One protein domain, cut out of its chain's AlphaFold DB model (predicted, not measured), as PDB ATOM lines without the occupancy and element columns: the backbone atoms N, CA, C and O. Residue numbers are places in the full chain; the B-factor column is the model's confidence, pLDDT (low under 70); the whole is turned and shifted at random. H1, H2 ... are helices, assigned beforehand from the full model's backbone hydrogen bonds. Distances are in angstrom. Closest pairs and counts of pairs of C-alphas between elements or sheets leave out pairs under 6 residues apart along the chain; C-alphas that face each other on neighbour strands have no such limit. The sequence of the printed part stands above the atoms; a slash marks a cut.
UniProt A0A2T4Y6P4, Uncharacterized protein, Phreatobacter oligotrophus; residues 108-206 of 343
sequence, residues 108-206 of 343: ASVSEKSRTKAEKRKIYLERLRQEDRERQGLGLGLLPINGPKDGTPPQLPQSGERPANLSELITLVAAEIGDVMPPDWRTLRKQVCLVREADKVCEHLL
ATOM      1  N   ALA A 108      -5.282  16.401  36.178       66.19
ATOM      2  CA  ALA A 108      -4.130  17.258  36.468       66.19
ATOM      3  C   ALA A 108      -4.240  17.999  37.815       66.19
ATOM      4  O   ALA A 108      -3.230  18.316  38.437       66.19
ATOM      5  N   SER A 109      -5.462  18.284  38.270       63.53
ATOM      6  CA  SER A 109      -5.719  19.101  39.468       63.53
ATOM      7  C   SER A 109      -5.779  18.321  40.785       63.53
ATOM      8  O   SER A 109      -5.917  18.906  41.861       63.53
ATOM      9  N   VAL A 110      -5.717  16.996  40.715       67.44
ATOM     10  CA  VAL A 110      -6.068  16.117  41.828       67.44
ATOM     11  C   VAL A 110      -4.816  15.599  42.521       67.44
ATOM     12  O   VAL A 110      -3.865  15.160  41.885       67.44
ATOM     13  N   SER A 111      -4.839  15.605  43.858       72.00
ATOM     14  CA  SER A 111      -3.755  15.026  44.663       72.00
ATOM     15  C   SER A 111      -3.477  13.567  44.282       72.00
ATOM     16  O   SER A 111      -4.413  12.785  44.096       72.00
ATOM     17  N   GLU A 112      -2.204  13.176  44.289       75.50
ATOM     18  CA  GLU A 112      -1.763  11.803  44.010       75.50
ATOM     19  C   GLU A 112      -2.521  10.772  44.859       75.50
ATOM     20  O   GLU A 112      -3.078   9.815  44.336       75.50
ATOM     21  N   LYS A 113      -2.714  11.052  46.153       76.69
ATOM     22  CA  LYS A 113      -3.513  10.214  47.064       76.69
ATOM     23  C   LYS A 113      -4.938   9.951  46.563       76.69
ATOM     24  O   LYS A 113      -5.483   8.863  46.753       76.69
ATOM     25  N   SER A 114      -5.580  10.964  45.986       76.94
ATOM     26  CA  SER A 114      -6.953  10.846  45.482       76.94
ATOM     27  C   SER A 114      -6.991  10.094  44.155       76.94
ATOM     28  O   SER A 114      -7.907   9.298  43.947       76.94
ATOM     29  N   ARG A 115      -5.964  10.289  43.322       79.12
ATOM     30  CA  ARG A 115      -5.730   9.544  42.083       79.12
ATOM     31  C   ARG A 115      -5.545   8.052  42.354       79.12
ATOM     32  O   ARG A 115      -6.354   7.251  41.904       79.12
ATOM     33  N   THR A 116      -4.620   7.682  43.242       83.38
ATOM     34  CA  THR A 116      -4.399   6.284  43.653       83.38
ATOM     35  C   THR A 116      -5.679   5.641  44.191       83.38
ATOM     36  O   THR A 116      -5.977   4.479  43.919       83.38
ATOM     37  N   LYS A 117      -6.501   6.397  44.934       84.88
ATOM     38  CA  LYS A 117      -7.798   5.906  45.416       84.88
ATOM     39  C   LYS A 117      -8.785   5.653  44.270       84.88
ATOM     40  O   LYS A 117      -9.546   4.687  44.346       84.88
ATOM     41  N   ALA A 118      -8.807   6.504  43.246       84.69
ATOM     42  CA  ALA A 118      -9.640   6.330  42.058       84.69
ATOM     43  C   ALA A 118      -9.173   5.150  41.197       84.69
ATOM     44  O   ALA A 118     -10.001   4.305  40.861       84.69
ATOM     45  N   GLU A 119      -7.872   5.028  40.931       86.81
ATOM     46  CA  GLU A 119      -7.268   3.883  40.230       86.81
ATOM     47  C   GLU A 119      -7.590   2.568  40.937       86.81
ATOM     48  O   GLU A 119      -8.046   1.606  40.327       86.81
ATOM     49  N   LYS A 120      -7.468   2.545  42.262       88.19
ATOM     50  CA  LYS A 120      -7.836   1.380  43.057       88.19
ATOM     51  C   LYS A 120      -9.321   1.036  42.926       88.19
ATOM     52  O   LYS A 120      -9.670  -0.110  42.676       88.19
ATOM     53  N   ARG A 121     -10.216   2.023  43.052       89.12
ATOM     54  CA  ARG A 121     -11.672   1.830  42.879       89.12
ATOM     55  C   ARG A 121     -12.036   1.359  41.470       89.12
ATOM     56  O   ARG A 121     -13.008   0.622  41.319       89.12
ATOM     57  N   LYS A 122     -11.263   1.758  40.458       89.44
ATOM     58  CA  LYS A 122     -11.439   1.322  39.072       89.44
ATOM     59  C   LYS A 122     -11.312  -0.196  38.944       89.44
ATOM     60  O   LYS A 122     -12.185  -0.790  38.324       89.44
ATOM     61  N   ILE A 123     -10.335  -0.814  39.614       92.31
ATOM     62  CA  ILE A 123     -10.140  -2.278  39.621       92.31
ATOM     63  C   ILE A 123     -11.415  -3.001  40.084       92.31
ATOM     64  O   ILE A 123     -11.914  -3.895  39.401       92.31
ATOM     65  N   TYR A 124     -12.007  -2.566  41.200       92.75
ATOM     66  CA  TYR A 124     -13.246  -3.162  41.721       92.75
ATOM     67  C   TYR A 124     -14.428  -3.015  40.757       92.75
ATOM     68  O   TYR A 124     -15.218  -3.943  40.592       92.75
ATOM     69  N   LEU A 125     -14.569  -1.849  40.121       90.06
ATOM     70  CA  LEU A 125     -15.654  -1.593  39.170       90.06
ATOM     71  C   LEU A 125     -15.475  -2.368  37.861       90.06
ATOM     72  O   LEU A 125     -16.461  -2.810  37.274       90.06
ATOM     73  N   GLU A 126     -14.238  -2.549  37.406       90.50
ATOM     74  CA  GLU A 126     -13.925  -3.388  36.250       90.50
ATOM     75  C   GLU A 126     -14.226  -4.859  36.542       90.50
ATOM     76  O   GLU A 126     -14.894  -5.504  35.731       90.50
ATOM     77  N   ARG A 127     -13.853  -5.365  37.727       92.44
ATOM     78  CA  ARG A 127     -14.225  -6.727  38.132       92.44
ATOM     79  C   ARG A 127     -15.738  -6.898  38.241       92.44
ATOM     80  O   ARG A 127     -16.260  -7.899  37.762       92.44
ATOM     81  N   LEU A 128     -16.456  -5.917  38.792       91.06
ATOM     82  CA  LEU A 128     -17.922  -5.946  38.843       91.06
ATOM     83  C   LEU A 128     -18.539  -6.065  37.448       91.06
ATOM     84  O   LEU A 128     -19.420  -6.891  37.240       91.06
ATOM     85  N   ARG A 129     -18.049  -5.286  36.477       89.31
ATOM     86  CA  ARG A 129     -18.516  -5.386  35.086       89.31
ATOM     87  C   ARG A 129     -18.222  -6.745  34.472       89.31
ATOM     88  O   ARG A 129     -19.022  -7.234  33.681       89.31
ATOM     89  N   GLN A 130     -17.065  -7.324  34.779       90.12
ATOM     90  CA  GLN A 130     -16.723  -8.658  34.309       90.12
ATOM     91  C   GLN A 130     -17.682  -9.701  34.894       90.12
ATOM     92  O   GLN A 130     -18.250 -10.476  34.131       90.12
ATOM     93  N   GLU A 131     -17.927  -9.670  36.205       91.25
ATOM     94  CA  GLU A 131     -18.882 -10.568  36.861       91.25
ATOM     95  C   GLU A 131     -20.293 -10.401  36.279       91.25
ATOM     96  O   GLU A 131     -20.937 -11.387  35.938       91.25
ATOM     97  N   ASP A 132     -20.756  -9.165  36.070       88.94
ATOM     98  CA  ASP A 132     -22.053  -8.894  35.440       88.94
ATOM     99  C   ASP A 132     -22.157  -9.510  34.035       88.94
ATOM    100  O   ASP A 132     -23.177 -10.118  33.706       88.94
ATOM    101  N   ARG A 133     -21.103  -9.408  33.209       88.12
ATOM    102  CA  ARG A 133     -21.065 -10.037  31.874       88.12
ATOM    103  C   ARG A 133     -21.107 -11.558  31.958       88.12
ATOM    104  O   ARG A 133     -21.814 -12.195  31.181       88.12
ATOM    105  N   GLU A 134     -20.360 -12.145  32.885       89.81
ATOM    106  CA  GLU A 134     -20.344 -13.595  33.071       89.81
ATOM    107  C   GLU A 134     -21.707 -14.120  33.541       89.81
ATOM    108  O   GLU A 134     -22.210 -15.103  32.998       89.81
ATOM    109  N   ARG A 135     -22.358 -13.435  34.490       90.56
ATOM    110  CA  ARG A 135     -23.708 -13.793  34.951       90.56
ATOM    111  C   ARG A 135     -24.752 -13.639  33.854       90.56
ATOM    112  O   ARG A 135     -25.637 -14.485  33.744       90.56
ATOM    113  N   GLN A 136     -24.640 -12.604  33.019       87.88
ATOM    114  CA  GLN A 136     -25.488 -12.442  31.835       87.88
ATOM    115  C   GLN A 136     -25.313 -13.601  30.849       87.88
ATOM    116  O   GLN A 136     -26.312 -14.139  30.382       87.88
ATOM    117  N   GLY A 137     -24.073 -14.034  30.595       87.25
ATOM    118  CA  GLY A 137     -23.785 -15.205  29.760       87.25
ATOM    119  C   GLY A 137     -24.386 -16.510  30.296       87.25
ATOM    120  O   GLY A 137     -24.669 -17.419  29.523       87.25
ATOM    121  N   LEU A 138     -24.633 -16.582  31.607       88.75
ATOM    122  CA  LEU A 138     -25.264 -17.716  32.290       88.75
ATOM    123  C   LEU A 138     -26.774 -17.539  32.532       88.75
ATOM    124  O   LEU A 138     -27.399 -18.412  33.127       88.75
ATOM    125  N   GLY A 139     -27.372 -16.414  32.125       89.06
ATOM    126  CA  GLY A 139     -28.793 -16.120  32.359       89.06
ATOM    127  C   GLY A 139     -29.162 -15.782  33.814       89.06
ATOM    128  O   GLY A 139     -30.340 -15.778  34.157       89.06
ATOM    129  N   LEU A 140     -28.185 -15.473  34.675       83.25
ATOM    130  CA  LEU A 140     -28.366 -15.233  36.118       83.25
ATOM    131  C   LEU A 140     -28.701 -13.770  36.482       83.25
ATOM    132  O   LEU A 140     -28.838 -13.440  37.662       83.25
ATOM    133  N   GLY A 141     -28.826 -12.883  35.491       87.19
ATOM    134  CA  GLY A 141     -29.035 -11.446  35.701       87.19
ATOM    135  C   GLY A 141     -27.785 -10.715  36.213       87.19
ATOM    136  O   GLY A 141     -26.681 -11.246  36.169       87.19
ATOM    137  N   LEU A 142     -27.945  -9.469  36.669       87.94
ATOM    138  CA  LEU A 142     -26.842  -8.649  37.200       87.94
ATOM    139  C   LEU A 142     -26.553  -8.968  38.671       87.94
ATOM    140  O   LEU A 142     -27.446  -9.407  39.400       87.94
ATOM    141  N   LEU A 143     -25.328  -8.693  39.125       89.31
ATOM    142  CA  LEU A 143     -24.957  -8.847  40.524       89.31
ATOM    143  C   LEU A 143     -25.793  -7.899  41.408       89.31
ATOM    144  O   LEU A 143     -25.853  -6.689  41.157       89.31
ATOM    145  N   PRO A 144     -26.425  -8.407  42.478       89.06
ATOM    146  CA  PRO A 144     -27.115  -7.569  43.447       89.06
ATOM    147  C   PRO A 144     -26.195  -6.501  44.069       89.06
ATOM    148  O   PRO A 144     -25.167  -6.796  44.679       89.06
ATOM    149  N   ILE A 145     -26.593  -5.229  43.946       87.62
ATOM    150  CA  ILE A 145     -25.848  -4.062  44.460       87.62
ATOM    151  C   ILE A 145     -26.230  -3.790  45.928       87.62
ATOM    152  O   ILE A 145     -26.774  -2.740  46.288       87.62
ATOM    153  N   ASN A 146     -25.996  -4.778  46.782       85.94
ATOM    154  CA  ASN A 146     -26.278  -4.762  48.214       85.94
ATOM    155  C   ASN A 146     -25.105  -5.367  49.009       85.94
ATOM    156  O   ASN A 146     -24.141  -5.870  48.436       85.94
ATOM    157  N   GLY A 147     -25.169  -5.255  50.335       81.94
ATOM    158  CA  GLY A 147     -24.219  -5.868  51.262       81.94
ATOM    159  C   GLY A 147     -24.905  -6.252  52.578       81.94
ATOM    160  O   GLY A 147     -26.109  -5.992  52.720       81.94
ATOM    161  N   PRO A 148     -24.180  -6.866  53.530       77.62
ATOM    162  CA  PRO A 148     -24.737  -7.317  54.802       77.62
ATOM    163  C   PRO A 148     -25.385  -6.147  55.549       77.62
ATOM    164  O   PRO A 148     -24.817  -5.057  55.659       77.62
ATOM    165  N   LYS A 149     -26.616  -6.361  56.026       67.12
ATOM    166  CA  LYS A 149     -27.419  -5.326  56.696       67.12
ATOM    167  C   LYS A 149     -26.988  -5.089  58.148       67.12
ATOM    168  O   LYS A 149     -27.131  -3.965  58.623       67.12
ATOM    169  N   ASP A 150     -26.379  -6.089  58.785       68.31
ATOM    170  CA  ASP A 150     -26.228  -6.146  60.247       68.31
ATOM    171  C   ASP A 150     -24.794  -5.895  60.742       68.31
ATOM    172  O   ASP A 150     -24.438  -6.247  61.860       68.31
ATOM    173  N   GLY A 151     -23.932  -5.299  59.909       61.66
ATOM    174  CA  GLY A 151     -22.526  -5.061  60.271       61.66
ATOM    175  C   GLY A 151     -21.680  -6.336  60.363       61.66
ATOM    176  O   GLY A 151     -20.492  -6.256  60.668       61.66
ATOM    177  N   THR A 152     -22.265  -7.497  60.061       68.94
ATOM    178  CA  THR A 152     -21.549  -8.759  59.900       68.94
ATOM    179  C   THR A 152     -20.485  -8.589  58.816       68.94
ATOM    180  O   THR A 152     -20.813  -8.101  57.726       68.94
ATOM    181  N   PRO A 153     -19.219  -8.955  59.082       67.06
ATOM    182  CA  PRO A 153     -18.177  -8.870  58.074       67.06
ATOM    183  C   PRO A 153     -18.570  -9.720  56.856       67.06
ATOM    184  O   PRO A 153     -19.103 -10.821  57.030       67.06
ATOM    185  N   PRO A 154     -18.357  -9.213  55.630       69.06
ATOM    186  CA  PRO A 154     -18.670  -9.961  54.424       69.06
ATOM    187  C   PRO A 154     -17.849 -11.249  54.408       69.06
ATOM    188  O   PRO A 154     -16.623 -11.218  54.526       69.06
ATOM    189  N   GLN A 155     -18.537 -12.382  54.308       69.69
ATOM    190  CA  GLN A 155     -17.889 -13.684  54.240       69.69
ATOM    191  C   GLN A 155     -17.238 -13.845  52.864       69.69
ATOM    192  O   GLN A 155     -17.767 -13.369  51.860       69.69
ATOM    193  N   LEU A 156     -16.073 -14.488  52.819       74.00
ATOM    194  CA  LEU A 156     -15.525 -14.952  51.549       74.00
ATOM    195  C   LEU A 156     -16.467 -16.029  50.997       74.00
ATOM    196  O   LEU A 156     -16.856 -16.916  51.765       74.00
ATOM    197  N   PRO A 157     -16.839 -15.971  49.708       71.50
ATOM    198  CA  PRO A 157     -17.581 -17.061  49.100       71.50
ATOM    199  C   PRO A 157     -16.754 -18.344  49.189       71.50
ATOM    200  O   PRO A 157     -15.517 -18.308  49.178       71.50
ATOM    201  N   GLN A 158     -17.435 -19.480  49.334       71.19
ATOM    202  CA  GLN A 158     -16.753 -20.765  49.433       71.19
ATOM    203  C   GLN A 158     -16.031 -21.053  48.113       71.19
ATOM    204  O   GLN A 158     -16.452 -20.603  47.048       71.19
ATOM    205  N   SER A 159     -14.903 -21.762  48.172       64.50
ATOM    206  CA  SER A 159     -14.033 -22.001  47.017       64.50
ATOM    207  C   SER A 159     -14.816 -22.535  45.806       64.50
ATOM    208  O   SER A 159     -15.289 -23.668  45.825       64.50
ATOM    209  N   GLY A 160     -14.924 -21.726  44.747       69.56
ATOM    210  CA  GLY A 160     -15.646 -22.067  43.511       69.56
ATOM    211  C   GLY A 160     -17.058 -21.479  43.395       69.56
ATOM    212  O   GLY A 160     -17.658 -21.565  42.324       69.56
ATOM    213  N   GLU A 161     -17.579 -20.842  44.444       78.75
ATOM    214  CA  GLU A 161     -18.860 -20.137  44.405       78.75
ATOM    215  C   GLU A 161     -18.697 -18.705  43.876       78.75
ATOM    216  O   GLU A 161     -17.754 -17.983  44.207       78.75
ATOM    217  N   ARG A 162     -19.643 -18.280  43.028       84.31
ATOM    218  CA  ARG A 162     -19.722 -16.896  42.543       84.31
ATOM    219  C   ARG A 162     -20.181 -15.971  43.671       84.31
ATOM    220  O   ARG A 162     -21.007 -16.387  44.481       84.31
ATOM    221  N   PRO A 163     -19.760 -14.695  43.673       89.25
ATOM    222  CA  PRO A 163     -20.259 -13.737  44.650       89.25
ATOM    223  C   PRO A 163     -21.783 -13.587  44.525       89.25
ATOM    224  O   PRO A 163     -22.330 -13.418  43.428       89.25
ATOM    225  N   ALA A 164     -22.485 -13.636  45.651       86.94
ATOM    226  CA  ALA A 164     -23.929 -13.438  45.720       86.94
ATOM    227  C   ALA A 164     -24.307 -11.949  45.704       86.94
ATOM    228  O   ALA A 164     -25.415 -11.590  45.302       86.94
ATOM    229  N   ASN A 165     -23.400 -11.074  46.141       90.38
ATOM    230  CA  ASN A 165     -23.631  -9.641  46.286       90.38
ATOM    231  C   ASN A 165     -22.345  -8.821  46.074       90.38
ATOM    232  O   ASN A 165     -21.235  -9.354  46.014       90.38
ATOM    233  N   LEU A 166     -22.502  -7.498  45.979       90.25
ATOM    234  CA  LEU A 166     -21.386  -6.569  45.791       90.25
ATOM    235  C   LEU A 166     -20.343  -6.657  46.917       90.25
ATOM    236  O   LEU A 166     -19.157  -6.509  46.646       90.25
ATOM    237  N   SER A 167     -20.751  -6.883  48.169       90.62
ATOM    238  CA  SER A 167     -19.788  -6.975  49.274       90.62
ATOM    239  C   SER A 167     -18.885  -8.206  49.197       90.62
ATOM    240  O   SER A 167     -17.695  -8.079  49.456       90.62
ATOM    241  N   GLU A 168     -19.406  -9.360  48.786       91.19
ATOM    242  CA  GLU A 168     -18.606 -10.573  48.579       91.19
ATOM    243  C   GLU A 168     -17.632 -10.408  47.416       91.19
ATOM    244  O   GLU A 168     -16.470 -10.794  47.528       91.19
ATOM    245  N   LEU A 169     -18.072  -9.761  46.329       92.44
ATOM    246  CA  LEU A 169     -17.185  -9.411  45.221       92.44
ATOM    247  C   LEU A 169     -16.039  -8.508  45.697       92.44
ATOM    248  O   LEU A 169     -14.893  -8.715  45.313       92.44
ATOM    249  N   ILE A 170     -16.329  -7.515  46.542       92.06
ATOM    250  CA  ILE A 170     -15.300  -6.636  47.106       92.06
ATOM    251  C   ILE A 170     -14.295  -7.441  47.926       92.06
ATOM    252  O   ILE A 170     -13.097  -7.226  47.767       92.06
ATOM    253  N   THR A 171     -14.756  -8.362  48.772       91.38
ATOM    254  CA  THR A 171     -13.867  -9.200  49.585       91.38
ATOM    255  C   THR A 171     -12.999 -10.111  48.719       91.38
ATOM    256  O   THR A 171     -11.801 -10.213  48.973       91.38
ATOM    257  N   LEU A 172     -13.569 -10.712  47.669       91.75
ATOM    258  CA  LEU A 172     -12.821 -11.508  46.694       91.75
ATOM    259  C   LEU A 172     -11.728 -10.684  46.015       91.75
ATOM    260  O   LEU A 172     -10.561 -11.055  46.062       91.75
ATOM    261  N   VAL A 173     -12.086  -9.530  45.450       93.12
ATOM    262  CA  VAL A 173     -11.127  -8.652  44.764       93.12
ATOM    263  C   VAL A 173     -10.057  -8.152  45.727       93.12
ATOM    264  O   VAL A 173      -8.889  -8.091  45.363       93.12
ATOM    265  N   ALA A 174     -10.433  -7.812  46.963       92.62
ATOM    266  CA  ALA A 174      -9.484  -7.380  47.982       92.62
ATOM    267  C   ALA A 174      -8.467  -8.478  48.315       92.62
ATOM    268  O   ALA A 174      -7.280  -8.183  48.428       92.62
ATOM    269  N   ALA A 175      -8.916  -9.732  48.420       90.88
ATOM    270  CA  ALA A 175      -8.035 -10.875  48.622       90.88
ATOM    271  C   ALA A 175      -7.130 -11.130  47.403       90.88
ATOM    272  O   ALA A 175      -5.939 -11.368  47.582       90.88
ATOM    273  N   GLU A 176      -7.662 -11.017  46.180       91.50
ATOM    274  CA  GLU A 176      -6.906 -11.190  44.928       91.50
ATOM    275  C   GLU A 176      -5.770 -10.164  44.779       91.50
ATOM    276  O   GLU A 176      -4.663 -10.526  44.384       91.50
ATOM    277  N   ILE A 177      -6.021  -8.890  45.105       91.81
ATOM    278  CA  ILE A 177      -5.033  -7.808  44.942       91.81
ATOM    279  C   ILE A 177      -4.204  -7.528  46.206       91.81
ATOM    280  O   ILE A 177      -3.354  -6.638  46.189       91.81
ATOM    281  N   GLY A 178      -4.454  -8.243  47.307       90.94
ATOM    282  CA  GLY A 178      -3.781  -8.017  48.591       90.94
ATOM    283  C   GLY A 178      -4.125  -6.671  49.240       90.94
ATOM    284  O   GLY A 178      -3.277  -6.047  49.879       90.94
ATOM    285  N   ASP A 179      -5.354  -6.186  49.060       90.38
ATOM    286  CA  ASP A 179      -5.770  -4.897  49.594       90.38
ATOM    287  C   ASP A 179      -6.171  -4.955  51.075       90.38
ATOM    288  O   ASP A 179      -7.197  -5.522  51.448       90.38
ATOM    289  N   VAL A 180      -5.401  -4.251  51.906       89.12
ATOM    290  CA  VAL A 180      -5.634  -4.102  53.350       89.12
ATOM    291  C   VAL A 180      -6.871  -3.246  53.666       89.12
ATOM    292  O   VAL A 180      -7.492  -3.420  54.713       89.12
ATOM    293  N   MET A 181      -7.241  -2.302  52.794       88.25
ATOM    294  CA  MET A 181      -8.345  -1.360  53.038       88.25
ATOM    295  C   MET A 181      -9.288  -1.250  51.831       88.25
ATOM    296  O   MET A 181      -9.259  -0.228  51.121       88.25
ATOM    297  N   PRO A 182     -10.145  -2.260  51.603       90.50
ATOM    298  CA  PRO A 182     -11.100  -2.243  50.508       90.50
ATOM    299  C   PRO A 182     -12.179  -1.167  50.674       90.50
ATOM    300  O   PRO A 182     -12.515  -0.759  51.791       90.50
ATOM    301  N   PRO A 183     -12.741  -0.668  49.560       89.38
ATOM    302  CA  PRO A 183     -13.861   0.259  49.606       89.38
ATOM    303  C   PRO A 183     -15.123  -0.422  50.151       89.38
ATOM    304  O   PRO A 183     -15.456  -1.534  49.762       89.38
ATOM    305  N   ASP A 184     -15.890   0.285  50.984       89.19
ATOM    306  CA  ASP A 184     -17.206  -0.189  51.431       89.19
ATOM    307  C   ASP A 184     -18.179  -0.345  50.243       89.19
ATOM    308  O   ASP A 184     -18.190   0.479  49.317       89.19
ATOM    309  N   TRP A 185     -19.061  -1.346  50.296       89.00
ATOM    310  CA  TRP A 185     -20.071  -1.613  49.267       89.00
ATOM    311  C   TRP A 185     -20.986  -0.409  49.040       89.00
ATOM    312  O   TRP A 185     -21.427  -0.172  47.918       89.00
ATOM    313  N   ARG A 186     -21.234   0.414  50.071       88.44
ATOM    314  CA  ARG A 186     -21.993   1.670  49.930       88.44
ATOM    315  C   ARG A 186     -21.246   2.701  49.091       88.44
ATOM    316  O   ARG A 186     -21.872   3.452  48.343       88.44
ATOM    317  N   THR A 187     -19.921   2.748  49.225       86.12
ATOM    318  CA  THR A 187     -19.057   3.634  48.439       86.12
ATOM    319  C   THR A 187     -19.063   3.189  46.986       86.12
ATOM    320  O   THR A 187     -19.375   3.998  46.114       86.12
ATOM    321  N   LEU A 188     -18.811   1.903  46.730       88.06
ATOM    322  CA  LEU A 188     -18.838   1.368  45.374       88.06
ATOM    323  C   LEU A 188     -20.223   1.476  44.746       88.06
ATOM    324  O   LEU A 188     -20.313   1.955  43.629       88.06
ATOM    325  N   ARG A 189     -21.313   1.178  45.463       86.19
ATOM    326  CA  ARG A 189     -22.692   1.348  44.967       86.19
ATOM    327  C   ARG A 189     -22.949   2.739  44.387       86.19
ATOM    328  O   ARG A 189     -23.560   2.849  43.329       86.19
ATOM    329  N   LYS A 190     -22.487   3.800  45.060       81.31
ATOM    330  CA  LYS A 190     -22.620   5.176  44.546       81.31
ATOM    331  C   LYS A 190     -21.869   5.357  43.227       81.31
ATOM    332  O   LYS A 190     -22.384   6.003  42.324       81.31
ATOM    333  N   GLN A 191     -20.683   4.766  43.113       81.31
ATOM    334  CA  GLN A 191     -19.845   4.852  41.919       81.31
ATOM    335  C   GLN A 191     -20.340   3.961  40.780       81.31
ATOM    336  O   GLN A 191     -20.258   4.357  39.625       81.31
ATOM    337  N   VAL A 192     -20.930   2.806  41.089       82.06
ATOM    338  CA  VAL A 192     -21.592   1.948  40.104       82.06
ATOM    339  C   VAL A 192     -22.685   2.734  39.402       82.06
ATOM    340  O   VAL A 192     -22.709   2.740  38.182       82.06
ATOM    341  N   CYS A 193     -23.528   3.473  40.129       71.94
ATOM    342  CA  CYS A 193     -24.547   4.318  39.497       71.94
ATOM    343  C   CYS A 193     -23.956   5.368  38.540       71.94
ATOM    344  O   CYS A 193     -24.583   5.664  37.532       71.94
ATOM    345  N   LEU A 194     -22.764   5.902  38.829       67.38
ATOM    346  CA  LEU A 194     -22.088   6.883  37.969       67.38
ATOM    347  C   LEU A 194     -21.462   6.246  36.722       67.38
ATOM    348  O   LEU A 194     -21.342   6.890  35.686       67.38
ATOM    349  N   VAL A 195     -21.036   4.990  36.832       71.69
ATOM    350  CA  VAL A 195     -20.204   4.323  35.826       71.69
ATOM    351  C   VAL A 195     -20.977   3.280  35.020       71.69
ATOM    352  O   VAL A 195     -20.510   2.857  33.969       71.69
ATOM    353  N   ARG A 196     -22.164   2.852  35.457       67.81
ATOM    354  CA  ARG A 196     -22.950   1.784  34.813       67.81
ATOM    355  C   ARG A 196     -23.250   2.051  33.337       67.81
ATOM    356  O   ARG A 196     -23.368   1.102  32.575       67.81
ATOM    357  N   GLU A 197     -23.345   3.318  32.957       57.03
ATOM    358  CA  GLU A 197     -23.718   3.750  31.605       57.03
ATOM    359  C   GLU A 197     -22.532   4.208  30.751       57.03
ATOM    360  O   GLU A 197     -22.705   4.494  29.571       57.03
ATOM    361  N   ALA A 198     -21.328   4.279  31.323       60.59
ATOM    362  CA  ALA A 198     -20.124   4.593  30.566       60.59
ATOM    363  C   ALA A 198     -19.591   3.327  29.876       60.59
ATOM    364  O   ALA A 198     -19.555   2.263  30.490       60.59
ATOM    365  N   ASP A 199     -19.063   3.406  28.656       60.09
ATOM    366  CA  ASP A 199     -18.434   2.231  28.021       60.09
ATOM    367  C   ASP A 199     -17.195   1.758  28.791       60.09
ATOM    368  O   ASP A 199     -16.898   0.564  28.886       60.09
ATOM    369  N   LYS A 200     -16.500   2.690  29.450       69.69
ATOM    370  CA  LYS A 200     -15.291   2.442  30.243       69.69
ATOM    371  C   LYS A 200     -15.427   3.029  31.644       69.69
ATOM    372  O   LYS A 200     -16.122   4.017  31.854       69.69
ATOM    373  N   VAL A 201     -14.747   2.411  32.609       69.44
ATOM    374  CA  VAL A 201     -14.625   2.968  33.958       69.44
ATOM    375  C   VAL A 201     -13.628   4.124  33.896       69.44
ATOM    376  O   VAL A 201     -12.413   3.923  33.924       69.44
ATOM    377  N   CYS A 202     -14.147   5.339  33.743       67.81
ATOM    378  CA  CYS A 202     -13.329   6.539  33.646       67.81
ATOM    379  C   CYS A 202     -12.911   7.033  35.036       67.81
ATOM    380  O   CYS A 202     -13.751   7.274  35.902       67.81
ATOM    381  N   GLU A 203     -11.608   7.223  35.237       68.56
ATOM    382  CA  GLU A 203     -11.018   7.577  36.534       68.56
ATOM    383  C   GLU A 203     -11.531   8.917  37.082       68.56
ATOM    384  O   GLU A 203     -11.834   9.028  38.269       68.56
ATOM    385  N   HIS A 204     -11.731   9.908  36.208       66.94
ATOM    386  CA  HIS A 204     -12.228  11.231  36.590       66.94
ATOM    387  C   HIS A 204     -13.629  11.198  37.234       66.94
ATOM    388  O   HIS A 204     -13.937  12.047  38.064       66.94
ATOM    389  N   LEU A 205     -14.457  10.188  36.923       65.25
ATOM    390  CA  LEU A 205     -15.786   9.995  37.525       65.25
ATOM    391  C   LEU A 205     -15.721   9.375  38.931       65.25
ATOM    392  O   LEU A 205     -16.693   9.420  39.684       65.25
ATOM    393  N   LEU A 206     -14.590   8.759  39.287       69.94
ATOM    394  CA  LEU A 206     -14.381   8.088  40.579       69.94
ATOM    395  C   LEU A 206     -13.817   9.010  41.655       69.94
ATOM    396  O   LEU A 206     -13.765   8.640  42.839       69.94
TER     397      LEU A 206
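AT A GLANCE: This is residues 108 to 206 of the 343 residues of an uncharacterized protein of Phreatobacter oligotrophus (UniProt A0A2T4Y6P4). One long helix, H1, is a spine that makes most of the length of the domain, and two shorter helices, H2 and H3, sit over its middle stretch, each running across it at a large angle. From the far end of H1 a long loop, residues 138 to 165, folds back to the beginning of H2, and after H3 the last residues, 196 to 206, fold back beside the first half of H1. The printed part has 99 residues, with three named helices in the order H1, H2, H3 and no named strand. The class is all helix, though the named helices hold 49 of the 99 residues, under half. The whole is compact, with a radius of gyration of the C-alphas of 13.7 A, and the C-alphas span 41 by 29 by 23 A.

IN THESE COORDINATES: H1, residues 112 to 137, begins with C-alpha 112 at (-1.763, 11.803, 44.010) and ends with C-alpha 137 at (-23.785, -15.205, 29.760), 37.6 A from first to last C-alpha. H2, residues 166 to 177, is 16.4 A long in the same measure. H3, residues 185 to 195, is 14.7 A long and ends with C-alpha 195 at (-20.204, 4.323, 35.826).

HOW THE PARTS SIT: H1 touches H2 with residues 124 to 128 alone; the closest C-alphas, those of Tyr 124 and Val 173, are 6.6 A apart. Their lines stand at a steep tilt of 64 degrees, and they run opposite ways. H1 and H3 only just touch, with 3 pairs of C-alphas within 8 A, and H1 does so with residues 121 to 125 alone. The closest C-alphas there are those of Leu 125 and Val 192, 7.0 A apart, and the lines are about perpendicular at 80 degrees. H2 and H3 also only just touch, with 3 pairs, and H2 does so with residues 166 to 170 alone; the closest C-alphas, those of Ser 167 and Trp 185, are 5.4 A apart. Their lines are about perpendicular at 87 degrees. In H2 every O i to N i+4 pair is within hydrogen-bond range, in H1 21 of 22 and in H3 6 of 7.

THE WHOLE: The two C-alphas farthest apart are those of Ser 109 and Gly 139, at 42.7 A. The printed part has no cut. The link from H1 to H2, 28 residues, is long, and the link from H2 to H3, 7 residues, is short. The mean pLDDT of the printed part is 81.6; it is under 70 at residues 108 to 110, 149 to 155, 159 to 160, 194 and 196 to 206.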